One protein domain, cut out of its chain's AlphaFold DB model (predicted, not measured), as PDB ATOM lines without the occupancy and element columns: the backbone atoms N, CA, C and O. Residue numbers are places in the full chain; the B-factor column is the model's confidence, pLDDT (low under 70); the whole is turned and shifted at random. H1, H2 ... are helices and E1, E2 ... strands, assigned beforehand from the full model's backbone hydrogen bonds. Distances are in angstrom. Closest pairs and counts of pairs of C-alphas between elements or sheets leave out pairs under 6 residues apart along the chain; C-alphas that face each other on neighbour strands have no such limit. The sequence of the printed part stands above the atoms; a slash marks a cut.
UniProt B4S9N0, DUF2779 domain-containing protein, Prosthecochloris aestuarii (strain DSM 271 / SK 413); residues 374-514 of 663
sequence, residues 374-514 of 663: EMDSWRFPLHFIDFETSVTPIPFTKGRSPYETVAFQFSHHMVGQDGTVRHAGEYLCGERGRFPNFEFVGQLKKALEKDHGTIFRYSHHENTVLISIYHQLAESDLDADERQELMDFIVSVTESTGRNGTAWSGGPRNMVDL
ATOM      1  N   GLU A 374     126.162 199.193 210.210       97.31
ATOM      2  CA  GLU A 374     127.206 198.263 209.763       97.31
ATOM      3  C   GLU A 374     128.172 197.966 210.915       97.31
ATOM      4  O   GLU A 374     128.423 196.802 211.217       97.31
ATOM      5  N   MET A 375     128.651 199.007 211.605       97.06
ATOM      6  CA  MET A 375     129.610 198.893 212.710       97.06
ATOM      7  C   MET A 375     129.072 198.086 213.896       97.06
ATOM      8  O   MET A 375     129.808 197.290 214.478       97.06
ATOM      9  N   ASP A 376     127.786 198.235 214.221       96.88
ATOM     10  CA  ASP A 376     127.109 197.497 215.295       96.88
ATOM     11  C   ASP A 376     127.010 195.991 215.012       96.88
ATOM     12  O   ASP A 376     126.861 195.191 215.939       96.88
ATOM     13  N   SER A 377     127.102 195.581 213.742       96.19
ATOM     14  CA  SER A 377     127.093 194.165 213.357       96.19
ATOM     15  C   SER A 377     128.438 193.465 213.584       96.19
ATOM     16  O   SER A 377     128.512 192.234 213.537       96.19
ATOM     17  N   TRP A 378     129.515 194.222 213.820       97.81
ATOM     18  CA  TRP A 378     130.860 193.670 213.924       97.81
ATOM     19  C   TRP A 378     131.143 193.090 215.306       97.81
ATOM     20  O   TRP A 378     130.725 193.603 216.345       97.81
ATOM     21  N   ARG A 379     131.924 192.012 215.329       98.19
ATOM     22  CA  ARG A 379     132.316 191.306 216.543       98.19
ATOM     23  C   ARG A 379     133.792 191.540 216.822       98.19
ATOM     24  O   ARG A 379     134.625 191.264 215.970       98.19
ATOM     25  N   PHE A 380     134.122 191.993 218.026       98.06
ATOM     26  CA  PHE A 380     135.517 192.140 218.446       98.06
ATOM     27  C   PHE A 380     136.160 190.791 218.827       98.06
ATOM     28  O   PHE A 380     135.451 189.901 219.314       98.06
ATOM     29  N   PRO A 381     137.494 190.655 218.684       98.31
ATOM     30  CA  PRO A 381     138.419 191.639 218.096       98.31
ATOM     31  C   PRO A 381     138.212 191.837 216.581       98.31
ATOM     32  O   PRO A 381     137.684 190.968 215.906       98.31
ATOM     33  N   LEU A 382     138.581 192.998 216.038       98.81
ATOM     34  CA  LEU A 382     138.518 193.257 214.591       98.81
ATOM     35  C   LEU A 382     139.864 192.899 213.955       98.81
ATOM     36  O   LEU A 382     140.904 193.251 214.510       98.81
ATOM     37  N   HIS A 383     139.854 192.226 212.805       98.81
ATOM     38  CA  HIS A 383     141.052 191.755 212.104       98.81
ATOM     39  C   HIS A 383     141.141 192.411 210.734       98.81
ATOM     40  O   HIS A 383     140.287 192.164 209.899       98.81
ATOM     41  N   PHE A 384     142.174 193.201 210.480       98.75
ATOM     42  CA  PHE A 384     142.398 193.856 209.191       98.75
ATOM     43  C   PHE A 384     143.535 193.139 208.479       98.75
ATOM     44  O   PHE A 384     144.622 193.032 209.050       98.75
ATOM     45  N   ILE A 385     143.276 192.615 207.282       98.56
ATOM     46  CA  ILE A 385     144.253 191.853 206.501       98.56
ATOM     47  C   ILE A 385     144.420 192.453 205.113       98.56
ATOM     48  O   ILE A 385     143.459 192.948 204.529       98.56
ATOM     49  N   ASP A 386     145.638 192.364 204.601       97.44
ATOM     50  CA  ASP A 386     146.015 192.817 203.266       97.44
ATOM     51  C   ASP A 386     146.992 191.808 202.660       97.44
ATOM     52  O   ASP A 386     147.819 191.245 203.395       97.44
ATOM     53  N   PHE A 387     146.845 191.524 201.362       95.56
ATOM     54  CA  PHE A 387     147.642 190.523 200.654       95.56
ATOM     55  C   PHE A 387     148.466 191.142 199.538       95.56
ATOM     56  O   PHE A 387     147.969 191.899 198.714       95.56
ATOM     57  N   GLU A 388     149.686 190.639 199.409       93.44
ATOM     58  CA  GLU A 388     150.547 190.904 198.272       93.44
ATOM     59  C   GLU A 388     150.624 189.670 197.378       93.44
ATOM     60  O   GLU A 388     150.930 188.545 197.815       93.44
ATOM     61  N   THR A 389     150.321 189.886 196.099       91.88
ATOM     62  CA  THR A 389     150.238 188.823 195.100       91.88
ATOM     63  C   THR A 389     151.014 189.133 193.830       91.88
ATOM     64  O   THR A 389     151.378 190.269 193.526       91.88
ATOM     65  N   SER A 390     151.313 188.080 193.080       87.75
ATOM     66  CA  SER A 390     151.943 188.143 191.769       87.75
ATOM     67  C   SER A 390     151.244 187.172 190.824       87.75
ATOM     68  O   SER A 390     150.702 186.150 191.247       87.75
ATOM     69  N   VAL A 391     151.268 187.482 189.532       84.31
ATOM     70  CA  VAL A 391     150.881 186.561 188.462       84.31
ATOM     71  C   VAL A 391     152.055 186.446 187.506       84.31
ATOM     72  O   VAL A 391     152.515 187.444 186.959       84.31
ATOM     73  N   THR A 392     152.575 185.234 187.314       81.25
ATOM     74  CA  THR A 392     153.772 185.037 186.488       81.25
ATOM     75  C   THR A 392     153.431 184.298 185.198       81.25
ATOM     76  O   THR A 392     152.712 183.297 185.224       81.25
ATOM     77  N   PRO A 393     153.966 184.737 184.046       84.19
ATOM     78  CA  PRO A 393     153.718 184.056 182.779       84.19
ATOM     79  C   PRO A 393     154.397 182.680 182.711       84.19
ATOM     80  O   PRO A 393     153.940 181.805 181.982       84.19
ATOM     81  N   ILE A 394     155.477 182.475 183.474       88.62
ATOM     82  CA  ILE A 394     156.142 181.176 183.616       88.62
ATOM     83  C   ILE A 394     155.833 180.619 185.017       88.62
ATOM     84  O   ILE A 394     156.185 181.281 186.002       88.62
ATOM     85  N   PRO A 395     155.196 179.437 185.129       88.56
ATOM     86  CA  PRO A 395     154.848 178.838 186.418       88.56
ATOM     87  C   PRO A 395     156.059 178.418 187.267       88.56
ATOM     88  O   PRO A 395     157.132 178.105 186.742       88.56
ATOM     89  N   PHE A 396     155.869 178.387 188.590       83.06
ATOM     90  CA  PHE A 396     156.897 178.002 189.570       83.06
ATOM     91  C   PHE A 396     157.077 176.492 189.695       83.06
ATOM     92  O   PHE A 396     158.197 176.010 189.844       83.06
ATOM     93  N   THR A 397     155.977 175.748 189.654       85.00
ATOM     94  CA  THR A 397     155.943 174.317 189.957       85.00
ATOM     95  C   THR A 397     155.251 173.540 188.851       85.00
ATOM     96  O   THR A 397     154.452 174.077 188.071       85.00
ATOM     97  N   LYS A 398     155.575 172.252 188.779       89.19
ATOM     98  CA  LYS A 398     154.948 171.307 187.865       89.19
ATOM     99  C   LYS A 398     153.431 171.281 188.077       89.19
ATOM    100  O   LYS A 398     152.937 171.410 189.193       89.19
ATOM    101  N   GLY A 399     152.687 171.111 186.988       87.56
ATOM    102  CA  GLY A 399     151.227 171.024 186.992       87.56
ATOM    103  C   GLY A 399     150.505 172.370 187.053       87.56
ATOM    104  O   GLY A 399     149.308 172.403 186.807       87.56
ATOM    105  N   ARG A 400     151.200 173.485 187.306       89.94
ATOM    106  CA  ARG A 400     150.596 174.826 187.309       89.94
ATOM    107  C   ARG A 400     150.550 175.437 185.912       89.94
ATOM    108  O   ARG A 400     151.323 175.056 185.031       89.94
ATOM    109  N   SER A 401     149.648 176.387 185.717       91.81
ATOM    110  CA  SER A 401     149.412 177.090 184.458       91.81
ATOM    111  C   SER A 401     149.905 178.546 184.488       91.81
ATOM    112  O   SER A 401     150.059 179.133 185.564       91.81
ATOM    113  N   PRO A 402     150.225 179.141 183.322       92.12
ATOM    114  CA  PRO A 402     150.603 180.549 183.226       92.12
ATOM    115  C   PRO A 402     149.572 181.504 183.836       92.12
ATOM    116  O   PRO A 402     148.370 181.342 183.634       92.12
ATOM    117  N   TYR A 403     150.050 182.565 184.494       89.06
ATOM    118  CA  TYR A 403     149.234 183.590 185.160       89.06
ATOM    119  C   TYR A 403     148.321 183.068 186.275       89.06
ATOM    120  O   TYR A 403     147.337 183.723 186.624       89.06
ATOM    121  N   GLU A 404     148.645 181.918 186.863       89.12
ATOM    122  CA  GLU A 404     148.062 181.552 188.147       89.12
ATOM    123  C   GLU A 404     148.482 182.534 189.240       89.12
ATOM    124  O   GLU A 404     149.632 182.978 189.304       89.12
ATOM    125  N   THR A 405     147.530 182.857 190.114       90.12
ATOM    126  CA  THR A 405     147.748 183.734 191.264       90.12
ATOM    127  C   THR A 405     148.754 183.103 192.219       90.12
ATOM    128  O   THR A 405     148.596 181.945 192.617       90.12
ATOM    129  N   VAL A 406     149.750 183.882 192.632       91.06
ATOM    130  CA  VAL A 406     150.721 183.546 193.674       91.06
ATOM    131  C   VAL A 406     150.579 184.551 194.813       91.06
ATOM    132  O   VAL A 406     150.866 185.729 194.625       91.06
ATOM    133  N   ALA A 407     150.145 184.097 195.987       94.50
ATOM    134  CA  ALA A 407     150.047 184.916 197.193       94.50
ATOM    135  C   ALA A 407     151.289 184.695 198.053       94.50
ATOM    136  O   ALA A 407     151.477 183.619 198.622       94.50
ATOM    137  N   PHE A 408     152.166 185.696 198.108       95.06
ATOM    138  CA  PHE A 408     153.483 185.545 198.726       95.06
ATOM    139  C   PHE A 408     153.616 186.278 200.058       95.06
ATOM    140  O   PHE A 408     154.567 185.991 200.786       95.06
ATOM    141  N   GLN A 409     152.705 187.188 200.403       97.38
ATOM    142  CA  GLN A 409     152.784 187.936 201.655       97.38
ATOM    143  C   GLN A 409     151.424 188.425 202.146       97.38
ATOM    144  O   GLN A 409     150.575 188.798 201.345       97.38
ATOM    145  N   PHE A 410     151.239 188.434 203.466       98.06
ATOM    146  CA  PHE A 410     150.134 189.146 204.105       98.06
ATOM    147  C   PHE A 410     150.608 189.903 205.344       98.06
ATOM    148  O   PHE A 410     151.567 189.495 206.012       98.06
ATOM    149  N   SER A 411     149.872 190.954 205.694       98.44
ATOM    150  CA  SER A 411     149.911 191.604 207.005       98.44
ATOM    151  C   SER A 411     148.567 191.429 207.716       98.44
ATOM    152  O   SER A 411     147.536 191.187 207.084       98.44
ATOM    153  N   HIS A 412     148.575 191.506 209.048       98.62
ATOM    154  CA  HIS A 412     147.384 191.381 209.882       98.62
ATOM    155  C   HIS A 412     147.452 192.310 211.098       98.62
ATOM    156  O   HIS A 412     148.235 192.071 212.019       98.62
ATOM    157  N   HIS A 413     146.561 193.302 211.175       98.69
ATOM    158  CA  HIS A 413     146.332 194.091 212.394       98.69
ATOM    159  C   HIS A 413     145.107 193.619 213.150       98.69
ATOM    160  O   HIS A 413     144.113 193.186 212.571       98.69
ATOM    161  N   MET A 414     145.168 193.753 214.471       98.62
ATOM    162  CA  MET A 414     144.047 193.465 215.352       98.62
ATOM    163  C   MET A 414     143.676 194.702 216.161       98.62
ATOM    164  O   MET A 414     144.558 195.359 216.723       98.62
ATOM    165  N   VAL A 415     142.372 194.962 216.270       98.75
ATOM    166  CA  VAL A 415     141.814 195.968 217.175       98.75
ATOM    167  C   VAL A 415     140.966 195.299 218.252       98.75
ATOM    168  O   VAL A 415     139.997 194.600 217.953       98.75
ATOM    169  N   GLY A 416     141.339 195.500 219.515       97.94
ATOM    170  CA  GLY A 416     140.597 195.031 220.683       97.94
ATOM    171  C   GLY A 416     139.333 195.852 220.945       97.94
ATOM    172  O   GLY A 416     139.187 196.982 220.481       97.94
ATOM    173  N   GLN A 417     138.407 195.291 221.728       96.31
ATOM    174  CA  GLN A 417     137.164 195.982 222.108       96.31
ATOM    175  C   GLN A 417     137.423 197.258 222.928       96.31
ATOM    176  O   GLN A 417     136.682 198.236 222.835       96.31
ATOM    177  N   ASP A 418     138.510 197.265 223.696       95.44
ATOM    178  CA  ASP A 418     139.017 198.414 224.448       95.44
ATOM    179  C   ASP A 418     139.685 199.484 223.563       95.44
ATOM    180  O   ASP A 418     140.053 200.548 224.054       95.44
ATOM    181  N   GLY A 419     139.804 199.242 222.252       94.62
ATOM    182  CA  GLY A 419     140.469 200.130 221.300       94.62
ATOM    183  C   GLY A 419     141.976 199.903 221.166       94.62
ATOM    184  O   GLY A 419     142.625 200.661 220.447       94.62
ATOM    185  N   THR A 420     142.542 198.878 221.814       96.81
ATOM    186  CA  THR A 420     143.959 198.523 221.636       96.81
ATOM    187  C   THR A 420     144.242 198.106 220.197       96.81
ATOM    188  O   THR A 420     143.477 197.352 219.603       96.81
ATOM    189  N   VAL A 421     145.354 198.580 219.632       98.38
ATOM    190  CA  VAL A 421     145.780 198.276 218.256       98.38
ATOM    191  C   VAL A 421     147.129 197.571 218.300       98.38
ATOM    192  O   VAL A 421     148.026 198.003 219.020       98.38
ATOM    193  N   ARG A 422     147.306 196.507 217.513       98.25
ATOM    194  CA  ARG A 422     148.615 195.856 217.333       98.25
ATOM    195  C   ARG A 422     148.761 195.247 215.942       98.25
ATOM    196  O   ARG A 422     147.795 194.681 215.427       98.25
ATOM    197  N   HIS A 423     149.974 195.277 215.390       98.44
ATOM    198  CA  HIS A 423     150.347 194.386 214.290       98.44
ATOM    199  C   HIS A 423     150.404 192.960 214.864       98.44
ATOM    200  O   HIS A 423     151.199 192.654 215.754       98.44
ATOM    201  N   ALA A 424     149.444 192.124 214.474       97.75
ATOM    202  CA  ALA A 424     149.121 190.869 215.140       97.75
ATOM    203  C   ALA A 424     149.758 189.640 214.487       97.75
ATOM    204  O   ALA A 424     150.016 188.663 215.199       97.75
ATOM    205  N   GLY A 425     150.025 189.701 213.183       97.12
ATOM    206  CA  GLY A 425     150.706 188.664 212.416       97.12
ATOM    207  C   GLY A 425     151.189 189.183 211.063       97.12
ATOM    208  O   GLY A 425     150.665 190.163 210.548       97.12
ATOM    209  N   GLU A 426     152.177 188.509 210.486       98.12
ATOM    210  CA  GLU A 426     152.640 188.733 209.114       98.12
ATOM    211  C   GLU A 426     153.197 187.427 208.533       98.12
ATOM    212  O   GLU A 426     153.641 186.543 209.272       98.12
ATOM    213  N   TYR A 427     153.215 187.323 207.206       98.31
ATOM    214  CA  TYR A 427     153.904 186.267 206.465       98.31
ATOM    215  C   TYR A 427     154.538 186.856 205.209       98.31
ATOM    216  O   TYR A 427     153.946 187.715 204.565       98.31
ATOM    217  N   LEU A 428     155.730 186.377 204.843       97.38
ATOM    218  CA  LEU A 428     156.396 186.711 203.584       97.38
ATOM    219  C   LEU A 428     157.234 185.520 203.110       97.38
ATOM    220  O   LEU A 428     158.214 185.143 203.758       97.38
ATOM    221  N   CYS A 429     156.902 184.972 201.944       95.62
ATOM    222  CA  CYS A 429     157.715 183.984 201.248       95.62
ATOM    223  C   CYS A 429     158.695 184.671 200.298       95.62
ATOM    224  O   CYS A 429     158.411 184.873 199.120       95.62
ATOM    225  N   GLY A 430     159.886 184.993 200.797       89.94
ATOM    226  CA  GLY A 430     160.962 185.506 199.948       89.94
ATOM    227  C   GLY A 430     161.689 184.422 199.148       89.94
ATOM    228  O   GLY A 430     162.350 184.752 198.170       89.94
ATOM    229  N   GLU A 431     161.616 183.147 199.553       89.50
ATOM    230  CA  GLU A 431     162.440 182.048 199.023       89.50
ATOM    231  C   GLU A 431     162.292 181.860 197.503       89.50
ATOM    232  O   GLU A 431     161.198 181.943 196.944       89.50
ATOM    233  N   ARG A 432     163.420 181.636 196.816       86.88
ATOM    234  CA  ARG A 432     163.463 181.520 195.354       86.88
ATOM    235  C   ARG A 432     162.850 180.205 194.889       86.88
ATOM    236  O   ARG A 432     163.234 179.145 195.368       86.88
ATOM    237  N   GLY A 433     161.950 180.277 193.910       83.19
ATOM    238  CA  GLY A 433     161.335 179.098 193.292       83.19
ATOM    239  C   GLY A 433     160.318 178.366 194.175       83.19
ATOM    240  O   GLY A 433     159.707 177.409 193.711       83.19
ATOM    241  N   ARG A 434     160.102 178.815 195.417       88.19
ATOM    242  CA  ARG A 434     159.116 178.232 196.327       88.19
ATOM    243  C   ARG A 434     157.717 178.708 195.962       88.19
ATOM    244  O   ARG A 434     157.496 179.903 195.795       88.19
ATOM    245  N   PHE A 435     156.774 177.773 195.876       89.88
ATOM    246  CA  PHE A 435     155.355 178.078 195.712       89.88
ATOM    247  C   PHE A 435     154.712 178.347 197.088       89.88
ATOM    248  O   PHE A 435     154.666 177.431 197.910       89.88
ATOM    249  N   PRO A 436     154.243 179.577 197.372       93.06
ATOM    250  CA  PRO A 436     153.867 179.983 198.728       93.06
ATOM    251  C   PRO A 436     152.414 179.685 199.116       93.06
ATOM    252  O   PRO A 436     152.125 179.585 200.302       93.06
ATOM    253  N   ASN A 437     151.495 179.544 198.159       94.88
ATOM    254  CA  ASN A 437     150.056 179.727 198.400       94.88
ATOM    255  C   ASN A 437     149.454 178.846 199.505       94.88
ATOM    256  O   ASN A 437     148.590 179.299 200.251       94.88
ATOM    257  N   PHE A 438     149.881 177.590 199.623       95.38
ATOM    258  CA  PHE A 438     149.305 176.680 200.618       95.38
ATOM    259  C   PHE A 438     149.814 176.987 202.026       95.38
ATOM    260  O   PHE A 438     149.026 177.085 202.965       95.38
ATOM    261  N   GLU A 439     151.115 177.246 202.163       96.62
ATOM    262  CA  GLU A 439     151.682 177.714 203.426       96.62
ATOM    263  C   GLU A 439     151.114 179.082 203.808       96.62
ATOM    264  O   GLU A 439     150.765 179.290 204.965       96.62
ATOM    265  N   PHE A 440     150.966 179.984 202.838       98.12
ATOM    266  CA  PHE A 440     150.333 181.286 203.006       98.12
ATOM    267  C   PHE A 440     148.953 181.152 203.667       98.12
ATOM    268  O   PHE A 440     148.712 181.768 204.706       98.12
ATOM    269  N   VAL A 441     148.069 180.299 203.128       98.38
ATOM    270  CA  VAL A 441     146.729 180.082 203.705       98.38
ATOM    271  C   VAL A 441     146.826 179.420 205.076       98.38
ATOM    272  O   VAL A 441     146.112 179.821 205.993       98.38
ATOM    273  N   GLY A 442     147.741 178.465 205.261       98.31
ATOM    274  CA  GLY A 442     147.982 177.845 206.563       98.31
ATOM    275  C   GLY A 442     148.417 178.849 207.639       98.31
ATOM    276  O   GLY A 442     147.954 178.777 208.777       98.31
ATOM    277  N   GLN A 443     149.271 179.817 207.298       98.44
ATOM    278  CA  GLN A 443     149.698 180.881 208.214       98.44
ATOM    279  C   GLN A 443     148.580 181.896 208.473       98.44
ATOM    280  O   GLN A 443     148.388 182.312 209.617       98.44
ATOM    281  N   LEU A 444     147.799 182.244 207.447       98.62
ATOM    282  CA  LEU A 444     146.637 183.118 207.595       98.62
ATOM    283  C   LEU A 444     145.581 182.489 208.516       98.62
ATOM    284  O   LEU A 444     145.079 183.151 209.426       98.62
ATOM    285  N   LYS A 445     145.298 181.191 208.343       98.31
ATOM    286  CA  LYS A 445     144.413 180.423 209.227       98.31
ATOM    287  C   LYS A 445     144.892 180.498 210.673       98.31
ATOM    288  O   LYS A 445     144.129 180.924 211.535       98.31
ATOM    289  N   LYS A 446     146.169 180.197 210.936       98.19
ATOM    290  CA  LYS A 446     146.775 180.286 212.282       98.19
ATOM    291  C   LYS A 446     146.684 181.681 212.903       98.19
ATOM    292  O   LYS A 446     146.580 181.815 214.126       98.19
ATOM    293  N   ALA A 447     146.755 182.732 212.087       97.19
ATOM    294  CA  ALA A 447     146.629 184.109 212.555       97.19
ATOM    295  C   ALA A 447     145.193 184.449 212.990       97.19
ATOM    296  O   ALA A 447     145.012 185.191 213.961       97.19
ATOM    297  N   LEU A 448     144.187 183.885 212.313       97.62
ATOM    298  CA  LEU A 448     142.778 184.245 212.476       97.62
ATOM    299  C   LEU A 448     141.969 183.252 213.330       97.62
ATOM    300  O   LEU A 448     140.976 183.651 213.925       97.62
ATOM    301  N   GLU A 449     142.372 181.988 213.456       95.38
ATOM    302  CA  GLU A 449     141.582 180.927 214.116       95.38
ATOM    303  C   GLU A 449     141.483 181.028 215.649       95.38
ATOM    304  O   GLU A 449     140.806 180.224 216.286       95.38
ATOM    305  N   LYS A 450     142.154 182.010 216.259       94.94
ATOM    306  CA  LYS A 450     142.232 182.173 217.721       94.94
ATOM    307  C   LYS A 450     140.929 182.677 218.350       94.94
ATOM    308  O   LYS A 450     140.774 182.609 219.567       94.94
ATOM    309  N   ASP A 451     140.018 183.196 217.534       96.56
ATOM    310  CA  ASP A 451     138.747 183.787 217.937       96.56
ATOM    311  C   ASP A 451     137.745 183.800 216.758       96.56
ATOM    312  O   ASP A 451     137.984 183.224 215.695       96.56
ATOM    313  N   HIS A 452     136.606 184.468 216.953       96.12
ATOM    314  CA  HIS A 452     135.532 184.611 215.963       96.12
ATOM    315  C   HIS A 452     135.218 186.082 215.635       96.12
ATOM    316  O   HIS A 452     134.072 186.421 215.334       96.12
ATOM    317  N   GLY A 453     136.204 186.967 215.768       98.06
ATOM    318  CA  GLY A 453     136.083 188.393 215.495       98.06
ATOM    319  C   GLY A 453     135.894 188.724 214.009       98.06
ATOM    320  O   GLY A 453     136.207 187.910 213.144       98.06
ATOM    321  N   THR A 454     135.382 189.897 213.661       98.62
ATOM    322  CA  THR A 454     135.134 190.276 212.260       98.62
ATOM    323  C   THR A 454     136.447 190.486 211.505       98.62
ATOM    324  O   THR A 454     137.361 191.130 212.020       98.62
ATOM    325  N   ILE A 455     136.537 189.951 210.284       98.75
ATOM    326  CA  ILE A 455     137.693 190.123 209.394       98.75
ATOM    327  C   ILE A 455     137.354 191.178 208.343       98.75
ATOM    328  O   ILE A 455     136.261 191.165 207.783       98.75
ATOM    329  N   PHE A 456     138.300 192.060 208.067       98.69
ATOM    330  CA  PHE A 456     138.212 193.146 207.112       98.69
ATOM    331  C   PHE A 456     139.292 192.991 206.059       98.69
ATOM    332  O   PHE A 456     140.439 192.668 206.369       98.69
ATOM    333  N   ARG A 457     138.899 193.300 204.833       97.19
ATOM    334  CA  ARG A 457     139.765 193.506 203.678       97.19
ATOM    335  C   ARG A 457     139.468 194.881 203.093       97.19
ATOM    336  O   ARG A 457     138.365 195.405 203.302       97.19
ATOM    337  N   TYR A 458     140.398 195.468 202.342       95.69
ATOM    338  CA  TYR A 458     140.112 196.768 201.743       95.69
ATOM    339  C   TYR A 458     139.185 196.635 200.538       95.69
ATOM    340  O   TYR A 458     138.188 197.344 200.484       95.69
ATOM    341  N   SER A 459     139.464 195.729 199.598       92.31
ATOM    342  CA  SER A 459     138.666 195.566 198.375       92.31
ATOM    343  C   SER A 459     138.370 194.089 198.084       92.31
ATOM    344  O   SER A 459     138.488 193.232 198.952       92.31
ATOM    345  N   HIS A 460     137.911 193.743 196.879       90.50
ATOM    346  CA  HIS A 460     137.577 192.356 196.527       90.50
ATOM    347  C   HIS A 460     138.816 191.463 196.291       90.50
ATOM    348  O   HIS A 460     138.673 190.252 196.075       90.50
ATOM    349  N   HIS A 461     140.022 192.040 196.299       91.25
ATOM    350  CA  HIS A 461     141.259 191.349 195.949       91.25
ATOM    351  C   HIS A 461     141.488 190.099 196.810       91.25
ATOM    352  O   HIS A 461     141.554 188.994 196.270       91.25
ATOM    353  N   GLU A 462     141.469 190.236 198.137       94.38
ATOM    354  CA  GLU A 462     141.760 189.160 199.094       94.38
ATOM    355  C   GLU A 462     140.803 187.972 198.914       94.38
ATOM    356  O   GLU A 462     141.208 186.810 198.949       94.38
ATOM    357  N   ASN A 463     139.524 188.253 198.641       94.62
ATOM    358  CA  ASN A 463     138.515 187.233 198.346       94.62
ATOM    359  C   ASN A 463     138.867 186.426 197.101       94.62
ATOM    360  O   ASN A 463     138.798 185.200 197.098       94.62
ATOM    361  N   THR A 464     139.223 187.138 196.031       92.75
ATOM    362  CA  THR A 464     139.557 186.543 194.737       92.75
ATOM    363  C   THR A 464     140.790 185.662 194.864       92.75
ATOM    364  O   THR A 464     140.817 184.557 194.324       92.75
ATOM    365  N   VAL A 465     141.789 186.126 195.616       94.56
ATOM    366  CA  VAL A 465     143.027 185.393 195.879       94.56
ATOM    367  C   VAL A 465     142.735 184.097 196.623       94.56
ATOM    368  O   VAL A 465     143.135 183.035 196.153       94.56
ATOM    369  N   LEU A 466     141.979 184.140 197.725       96.44
ATOM    370  CA  LEU A 466     141.641 182.923 198.468       96.44
ATOM    371  C   LEU A 466     140.818 181.942 197.626       96.44
ATOM    372  O   LEU A 466     141.100 180.749 197.663       96.44
ATOM    373  N   ILE A 467     139.871 182.413 196.808       94.12
ATOM    374  CA  ILE A 467     139.135 181.544 195.873       94.12
ATOM    375  C   ILE A 467     140.077 180.921 194.835       94.12
ATOM    376  O   ILE A 467     139.969 179.733 194.535       94.12
ATOM    377  N   SER A 468     141.034 181.685 194.306       92.62
ATOM    378  CA  SER A 468     142.053 181.145 193.401       92.62
ATOM    379  C   SER A 468     142.860 180.035 194.082       92.62
ATOM    380  O   SER A 468     143.092 178.991 193.474       92.62
ATOM    381  N   ILE A 469     143.248 180.225 195.347       95.00
ATOM    382  CA  ILE A 469     143.989 179.218 196.115       95.00
ATOM    383  C   ILE A 469     143.110 178.007 196.443       95.00
ATOM    384  O   ILE A 469     143.598 176.882 196.393       95.00
ATOM    385  N   TYR A 470     141.813 178.192 196.697       95.12
ATOM    386  CA  TYR A 470     140.858 177.094 196.888       95.12
ATOM    387  C   TYR A 470     140.851 176.139 195.688       95.12
ATOM    388  O   TYR A 470     140.939 174.923 195.859       95.12
ATOM    389  N   HIS A 471     140.819 176.676 194.466       91.94
ATOM    390  CA  HIS A 471     140.900 175.858 193.254       91.94
ATOM    391  C   HIS A 471     142.262 175.167 193.108       91.94
ATOM    392  O   HIS A 471     142.324 173.994 192.751       91.94
ATOM    393  N   GLN A 472     143.354 175.851 193.455       92.25
ATOM    394  CA  GLN A 472     144.690 175.250 193.431       92.25
ATOM    395  C   GLN A 472     144.860 174.122 194.456       92.25
ATOM    396  O   GLN A 472     145.561 173.150 194.162       92.25
ATOM    397  N   LEU A 473     144.237 174.254 195.634       93.56
ATOM    398  CA  LEU A 473     144.189 173.236 196.686       93.56
ATOM    399  C   LEU A 473     143.407 172.010 196.218       93.56
ATOM    400  O   LEU A 473     143.883 170.893 196.417       93.56
ATOM    401  N   ALA A 474     142.266 172.205 195.550       91.25
ATOM    402  CA  ALA A 474     141.447 171.114 195.016       91.25
ATOM    403  C   ALA A 474     142.215 170.217 194.024       91.25
ATOM    404  O   ALA A 474     141.974 169.014 193.968       91.25
ATOM    405  N   GLU A 475     143.169 170.791 193.287       88.50
ATOM    406  CA  GLU A 475     144.044 170.088 192.337       88.50
ATOM    407  C   GLU A 475     145.402 169.676 192.940       88.50
ATOM    408  O   GLU A 475     146.289 169.230 192.217       88.50
ATOM    409  N   SER A 476     145.615 169.875 194.244       89.44
ATOM    410  CA  SER A 476     146.903 169.606 194.891       89.44
ATOM    411  C   SER A 476     147.059 168.161 195.368       89.44
ATOM    412  O   SER A 476     146.088 167.504 195.755       89.44
ATOM    413  N   ASP A 477     148.320 167.725 195.432       87.69
ATOM    414  CA  ASP A 477     148.753 166.438 195.994       87.69
ATOM    415  C   ASP A 477     148.934 166.477 197.530       87.69
ATOM    416  O   ASP A 477     149.599 165.607 198.095       87.69
ATOM    417  N   LEU A 478     148.398 167.496 198.220       89.62
ATOM    418  CA  LEU A 478     148.417 167.560 199.687       89.62
ATOM    419  C   LEU A 478     147.599 166.421 200.309       89.62
ATOM    420  O   LEU A 478     146.705 165.852 199.672       89.62
ATOM    421  N   ASP A 479     147.889 166.129 201.579       94.50
ATOM    422  CA  ASP A 479     147.083 165.206 202.375       94.50
ATOM    423  C   ASP A 479     145.601 165.621 202.364       94.50
ATOM    424  O   ASP A 479     145.268 166.809 202.340       94.50
ATOM    425  N   ALA A 480     144.700 164.635 202.336       94.38
ATOM    426  CA  ALA A 480     143.275 164.890 202.160       94.38
ATOM    427  C   ALA A 480     142.675 165.706 203.313       94.38
ATOM    428  O   ALA A 480     141.831 166.567 203.046       94.38
ATOM    429  N   ASP A 481     143.127 165.471 204.548       94.81
ATOM    430  CA  ASP A 481     142.626 166.166 205.732       94.81
ATOM    431  C   ASP A 481     143.169 167.601 205.770       94.81
ATOM    432  O   ASP A 481     142.392 168.543 205.925       94.81
ATOM    433  N   GLU A 482     144.473 167.789 205.521       95.06
ATOM    434  CA  GLU A 482     145.092 169.124 205.433       95.06
ATOM    435  C   GLU A 482     144.450 169.967 204.320       95.06
ATOM    436  O   GLU A 482     144.090 171.131 204.521       95.06
ATOM    437  N   ARG A 483     144.253 169.373 203.138       95.94
ATOM    438  CA  ARG A 483     143.599 170.034 202.005       95.94
ATOM    439  C   ARG A 483     142.184 170.477 202.363       95.94
ATOM    440  O   ARG A 483     141.830 171.625 202.091       95.94
ATOM    441  N   GLN A 484     141.384 169.590 202.955       96.62
ATOM    442  CA  GLN A 484     140.004 169.904 203.320       96.62
ATOM    443  C   GLN A 484     139.946 170.993 204.397       96.62
ATOM    444  O   GLN A 484     139.160 171.927 204.270       96.62
ATOM    445  N   GLU A 485     140.825 170.936 205.398       97.38
ATOM    446  CA  GLU A 485     140.907 171.937 206.465       97.38
ATOM    447  C   GLU A 485     141.180 173.351 205.919       97.38
ATOM    448  O   GLU A 485     140.518 174.316 206.315       97.38
ATOM    449  N   LEU A 486     142.132 173.493 204.989       98.06
ATOM    450  CA  LEU A 486     142.445 174.785 204.368       98.06
ATOM    451  C   LEU A 486     141.311 175.277 203.458       98.06
ATOM    452  O   LEU A 486     140.998 176.470 203.448       98.06
ATOM    453  N   MET A 487     140.676 174.372 202.711       96.94
ATOM    454  CA  MET A 487     139.531 174.695 201.855       96.94
ATOM    455  C   MET A 487     138.322 175.164 202.675       96.94
ATOM    456  O   MET A 487     137.713 176.178 202.327       96.94
ATOM    457  N   ASP A 488     138.011 174.488 203.781       96.50
ATOM    458  CA  ASP A 488     136.929 174.865 204.696       96.50
ATOM    459  C   ASP A 488     137.187 176.232 205.331       96.50
ATOM    460  O   ASP A 488     136.280 177.065 205.421       96.50
ATOM    461  N   PHE A 489     138.439 176.506 205.712       97.94
ATOM    462  CA  PHE A 489     138.833 177.824 206.192       97.94
ATOM    463  C   PHE A 489     138.580 178.911 205.136       97.94
ATOM    464  O   PHE A 489     137.948 179.919 205.460       97.94
ATOM    465  N   ILE A 490     138.997 178.703 203.881       97.31
ATOM    466  CA  ILE A 490     138.750 179.666 202.795       97.31
ATOM    467  C   ILE A 490     137.252 179.914 202.620       97.31
ATOM    468  O   ILE A 490     136.825 181.070 202.608       97.31
ATOM    469  N   VAL A 491     136.445 178.853 202.526       96.19
ATOM    470  CA  VAL A 491     134.984 178.968 202.402       96.19
ATOM    471  C   VAL A 491     134.408 179.752 203.579       96.19
ATOM    472  O   VAL A 491     133.518 180.574 203.385       96.19
ATOM    473  N   SER A 492     134.947 179.563 204.788       96.50
ATOM    474  CA  SER A 492     134.448 180.231 205.989       96.50
ATOM    475  C   SER A 492     134.610 181.753 205.985       96.50
ATOM    476  O   SER A 492     133.781 182.437 206.587       96.50
ATOM    477  N   VAL A 493     135.633 182.279 205.299       97.19
ATOM    478  CA  VAL A 493     135.982 183.713 205.287       97.19
ATOM    479  C   VAL A 493     135.702 184.413 203.955       97.19
ATOM    480  O   VAL A 493     135.938 185.614 203.834       97.19
ATOM    481  N   THR A 494     135.184 183.703 202.953       96.25
ATOM    482  CA  THR A 494     134.944 184.245 201.606       96.25
ATOM    483  C   THR A 494     133.507 184.056 201.138       96.25
ATOM    484  O   THR A 494     132.716 183.302 201.710       96.25
ATOM    485  N   GLU A 495     133.188 184.703 200.023       93.44
ATOM    486  CA  GLU A 495     131.972 184.481 199.249       93.44
ATOM    487  C   GLU A 495     132.315 184.209 197.783       93.44
ATOM    488  O   GLU A 495     133.184 184.871 197.215       93.44
ATOM    489  N   SER A 496     131.613 183.270 197.145       90.00
ATOM    490  CA  SER A 496     131.808 182.955 195.727       90.00
ATOM    491  C   SER A 496     130.484 182.984 194.976       90.00
ATOM    492  O   SER A 496     129.541 182.260 195.298       90.00
ATOM    493  N   THR A 497     130.432 183.770 193.901       80.62
ATOM    494  CA  THR A 497     129.261 183.859 193.019       80.62
ATOM    495  C   THR A 497     129.190 182.729 191.984       80.62
ATOM    496  O   THR A 497     128.351 182.785 191.088       80.62
ATOM    497  N   GLY A 498     130.061 181.714 192.061       64.19
ATOM    498  CA  GLY A 498     129.892 180.472 191.299       64.19
ATOM    499  C   GLY A 498     130.407 180.456 189.861       64.19
ATOM    500  O   GLY A 498     129.879 179.694 189.049       64.19
ATOM    501  N   ARG A 499     131.446 181.230 189.514       57.34
ATOM    502  CA  ARG A 499     132.209 180.882 188.298       57.34
ATOM    503  C   ARG A 499     132.782 179.472 188.501       57.34
ATOM    504  O   ARG A 499     133.376 179.212 189.536       57.34
ATOM    505  N   ASN A 500     132.555 178.575 187.539       54.69
ATOM    506  CA  ASN A 500     133.012 177.174 187.541       54.69
ATOM    507  C   ASN A 500     132.318 176.221 188.541       54.69
ATOM    508  O   ASN A 500     132.875 175.188 188.897       54.69
ATOM    509  N   GLY A 501     131.081 176.518 188.962       60.09
ATOM    510  CA  GLY A 501     130.238 175.565 189.709       60.09
ATOM    511  C   GLY A 501     130.462 175.520 191.226       60.09
ATOM    512  O   GLY A 501     129.773 174.778 191.918       60.09
ATOM    513  N   THR A 502     131.360 176.347 191.759       68.38
ATOM    514  CA  THR A 502     131.687 176.452 193.190       68.38
ATOM    515  C   THR A 502     131.088 177.723 193.795       68.38
ATOM    516  O   THR A 502     131.786 178.690 194.100       68.38
ATOM    517  N   ALA A 503     129.761 177.761 193.911       82.94
ATOM    518  CA  ALA A 503     129.049 178.881 194.526       82.94
ATOM    519  C   ALA A 503     128.832 178.630 196.021       82.94
ATOM    520  O   ALA A 503     128.338 177.568 196.402       82.94
ATOM    521  N   TRP A 504     129.110 179.628 196.855       90.12
ATOM    522  CA  TRP A 504     128.643 179.655 198.238       90.12
ATOM    523  C   TRP A 504     128.293 181.086 198.633       90.12
ATOM    524  O   TRP A 504     129.035 182.035 198.369       90.12
ATOM    525  N   SER A 505     127.126 181.239 199.256       77.75
ATOM    526  CA  SER A 505     126.721 182.490 199.890       77.75
ATOM    527  C   SER A 505     127.571 182.687 201.138       77.75
ATOM    528  O   SER A 505     127.587 181.773 201.958       77.75
ATOM    529  N   GLY A 506     128.249 183.837 201.229       77.44
ATOM    530  CA  GLY A 506     129.226 184.233 202.253       77.44
ATOM    531  C   GLY A 506     129.355 183.321 203.470       77.44
ATOM    532  O   GLY A 506     128.393 183.120 204.213       77.44
ATOM    533  N   GLY A 507     130.566 182.801 203.675       84.12
ATOM    534  CA  GLY A 507     130.875 181.931 204.802       84.12
ATOM    535  C   GLY A 507     130.532 182.540 206.170       84.12
ATOM    536  O   GLY A 507     130.350 183.754 206.298       84.12
ATOM    537  N   PRO A 508     130.473 181.716 207.233       90.44
ATOM    538  CA  PRO A 508     130.106 182.144 208.589       90.44
ATOM    539  C   PRO A 508     130.932 183.306 209.162       90.44
ATOM    540  O   PRO A 508     130.487 183.955 210.107       90.44
ATOM    541  N   ARG A 509     132.128 183.569 208.621       95.69
ATOM    542  CA  ARG A 509     133.022 184.669 208.995       95.69
ATOM    543  C   ARG A 509     133.487 185.446 207.752       95.69
ATOM    544  O   ARG A 509     134.652 185.831 207.671       95.69
ATOM    545  N   ASN A 510     132.595 185.627 206.771       96.38
ATOM    546  CA  ASN A 510     132.889 186.330 205.520       96.38
ATOM    547  C   ASN A 510     133.532 187.700 205.782       96.38
ATOM    548  O   ASN A 510     133.067 188.461 206.632       96.38
ATOM    549  N   MET A 511     134.599 188.002 205.045       97.44
ATOM    550  CA  MET A 511     135.321 189.263 205.186       97.44
ATOM    551  C   MET A 511     134.452 190.465 204.799       97.44
ATOM    552  O   MET A 511     133.805 190.469 203.751       97.44
ATOM    553  N   VAL A 512     134.510 191.518 205.611       97.75
ATOM    554  CA  VAL A 512     133.898 192.821 205.336       97.75
ATOM    555  C   VAL A 512     134.802 193.625 204.399       97.75
ATOM    556  O   VAL A 512     135.998 193.762 204.644       97.75
ATOM    557  N   ASP A 513     134.221 194.172 203.333       97.00
ATOM    558  CA  ASP A 513     134.904 195.000 202.331       97.00
ATOM    559  C   ASP A 513     134.814 196.489 202.717       97.00
ATOM    560  O   ASP A 513     133.739 197.098 202.667       97.00
ATOM    561  N   LEU A 514     135.932 197.091 203.133       97.81
ATOM    562  CA  LEU A 514     135.949 198.495 203.563       97.81
ATOM    563  C   LEU A 514     135.776 199.481 202.405       97.81
ATOM    564  O   LEU A 514     135.165 200.531 202.596       97.81
TER     565      LEU A 514
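What this domain is: This is residues 374 to 514 of the 663 residues of the protein "DUF2779 domain-containing protein" of Prosthecochloris aestuarii (strain DSM 271 / SK 413) (UniProt B4S9N0). A twisted sheet, a hairpin-folded run of three long strands, E1, E2 and E3, with the short E4 at one edge, has two helices on one face, H1 running along E2 and H2 beside the strands, and no named helix on the other face. H3 folds back beside H2 and packs on H1 and H2, and the final stretch without a named element returns to E4. The printed part has 141 residues, with three named helices and four named strands in the order E1, E2, E3, H1, E4, H2, H3; the sheet runs E3, E2, E1, E4 and is mixed. The class is mixed, helices and strands, and the whole is compact, with a radius of gyration of the C-alphas of 15.2 A and spans of 48 by 34 by 28 A.

Where its parts are: E1, residues 382 to 391, begins at C-alpha 382 (138.518, 193.257, 214.591) and is 29.7 A long. E2, residues 405 to 415, is 29.3 A long and bends by 62 degrees at Phe 408. E3, residues 421 to 428, is 21.5 A long. H1, residues 437 to 448, is 16.5 A long, and E4, residues 455 to 457, is 7.0 A long. H2, residues 461 to 474, is 20.3 A long. H3, residues 480 to 493, is 20.4 A long and ends at C-alpha 493 (135.982, 183.713, 205.287).

How they stand to each other: E1, E2 and E3 make a meander, each strand the antiparallel neighbour of the one before; N 384 and O 413 are 2.9 A apart, and N 412 and O 425 are 2.9 A apart, both within hydrogen-bond range. E4 is parallel to E1, with N 456 and O 383 at 2.7 A. E3, H1 and E4 make a split strand-helix-strand unit, two strands running the same way with others between them; its crossover is right-handed. The sheet and the helices H1 and H2 on one face make two layers. H1 runs along E2, 8.5 A over the sheet, with the C-alphas of Ala 407 and Asn 437 closest at 5.3 A. H2 is over none of the strands, but only just, with 2 of its C-alphas falling on E2. H2 and H3, a helical hairpin, touch at a shallow tilt of 21 degrees, closest at the C-alphas of Tyr 470 and Met 487, 5.7 A. H1 touches H3 with residues 441 to 445 alone, at a steep tilt of 59 degrees, closest at the C-alphas of Gly 442 and Leu 486, 6.7 A. In H1, H2 and H3 every O i to N i+4 pair is within hydrogen-bond range.

The domain as a whole: The C-alphas farthest apart, of Lys 398 and Asp 418, are 48.2 A apart. The printed part has no cut, and the link from E1 to E2 is long. Residues 512 to 513 pair in parallel with residues 456 to 457 of E4. Residues 498 to 502 are under 70 in pLDDT.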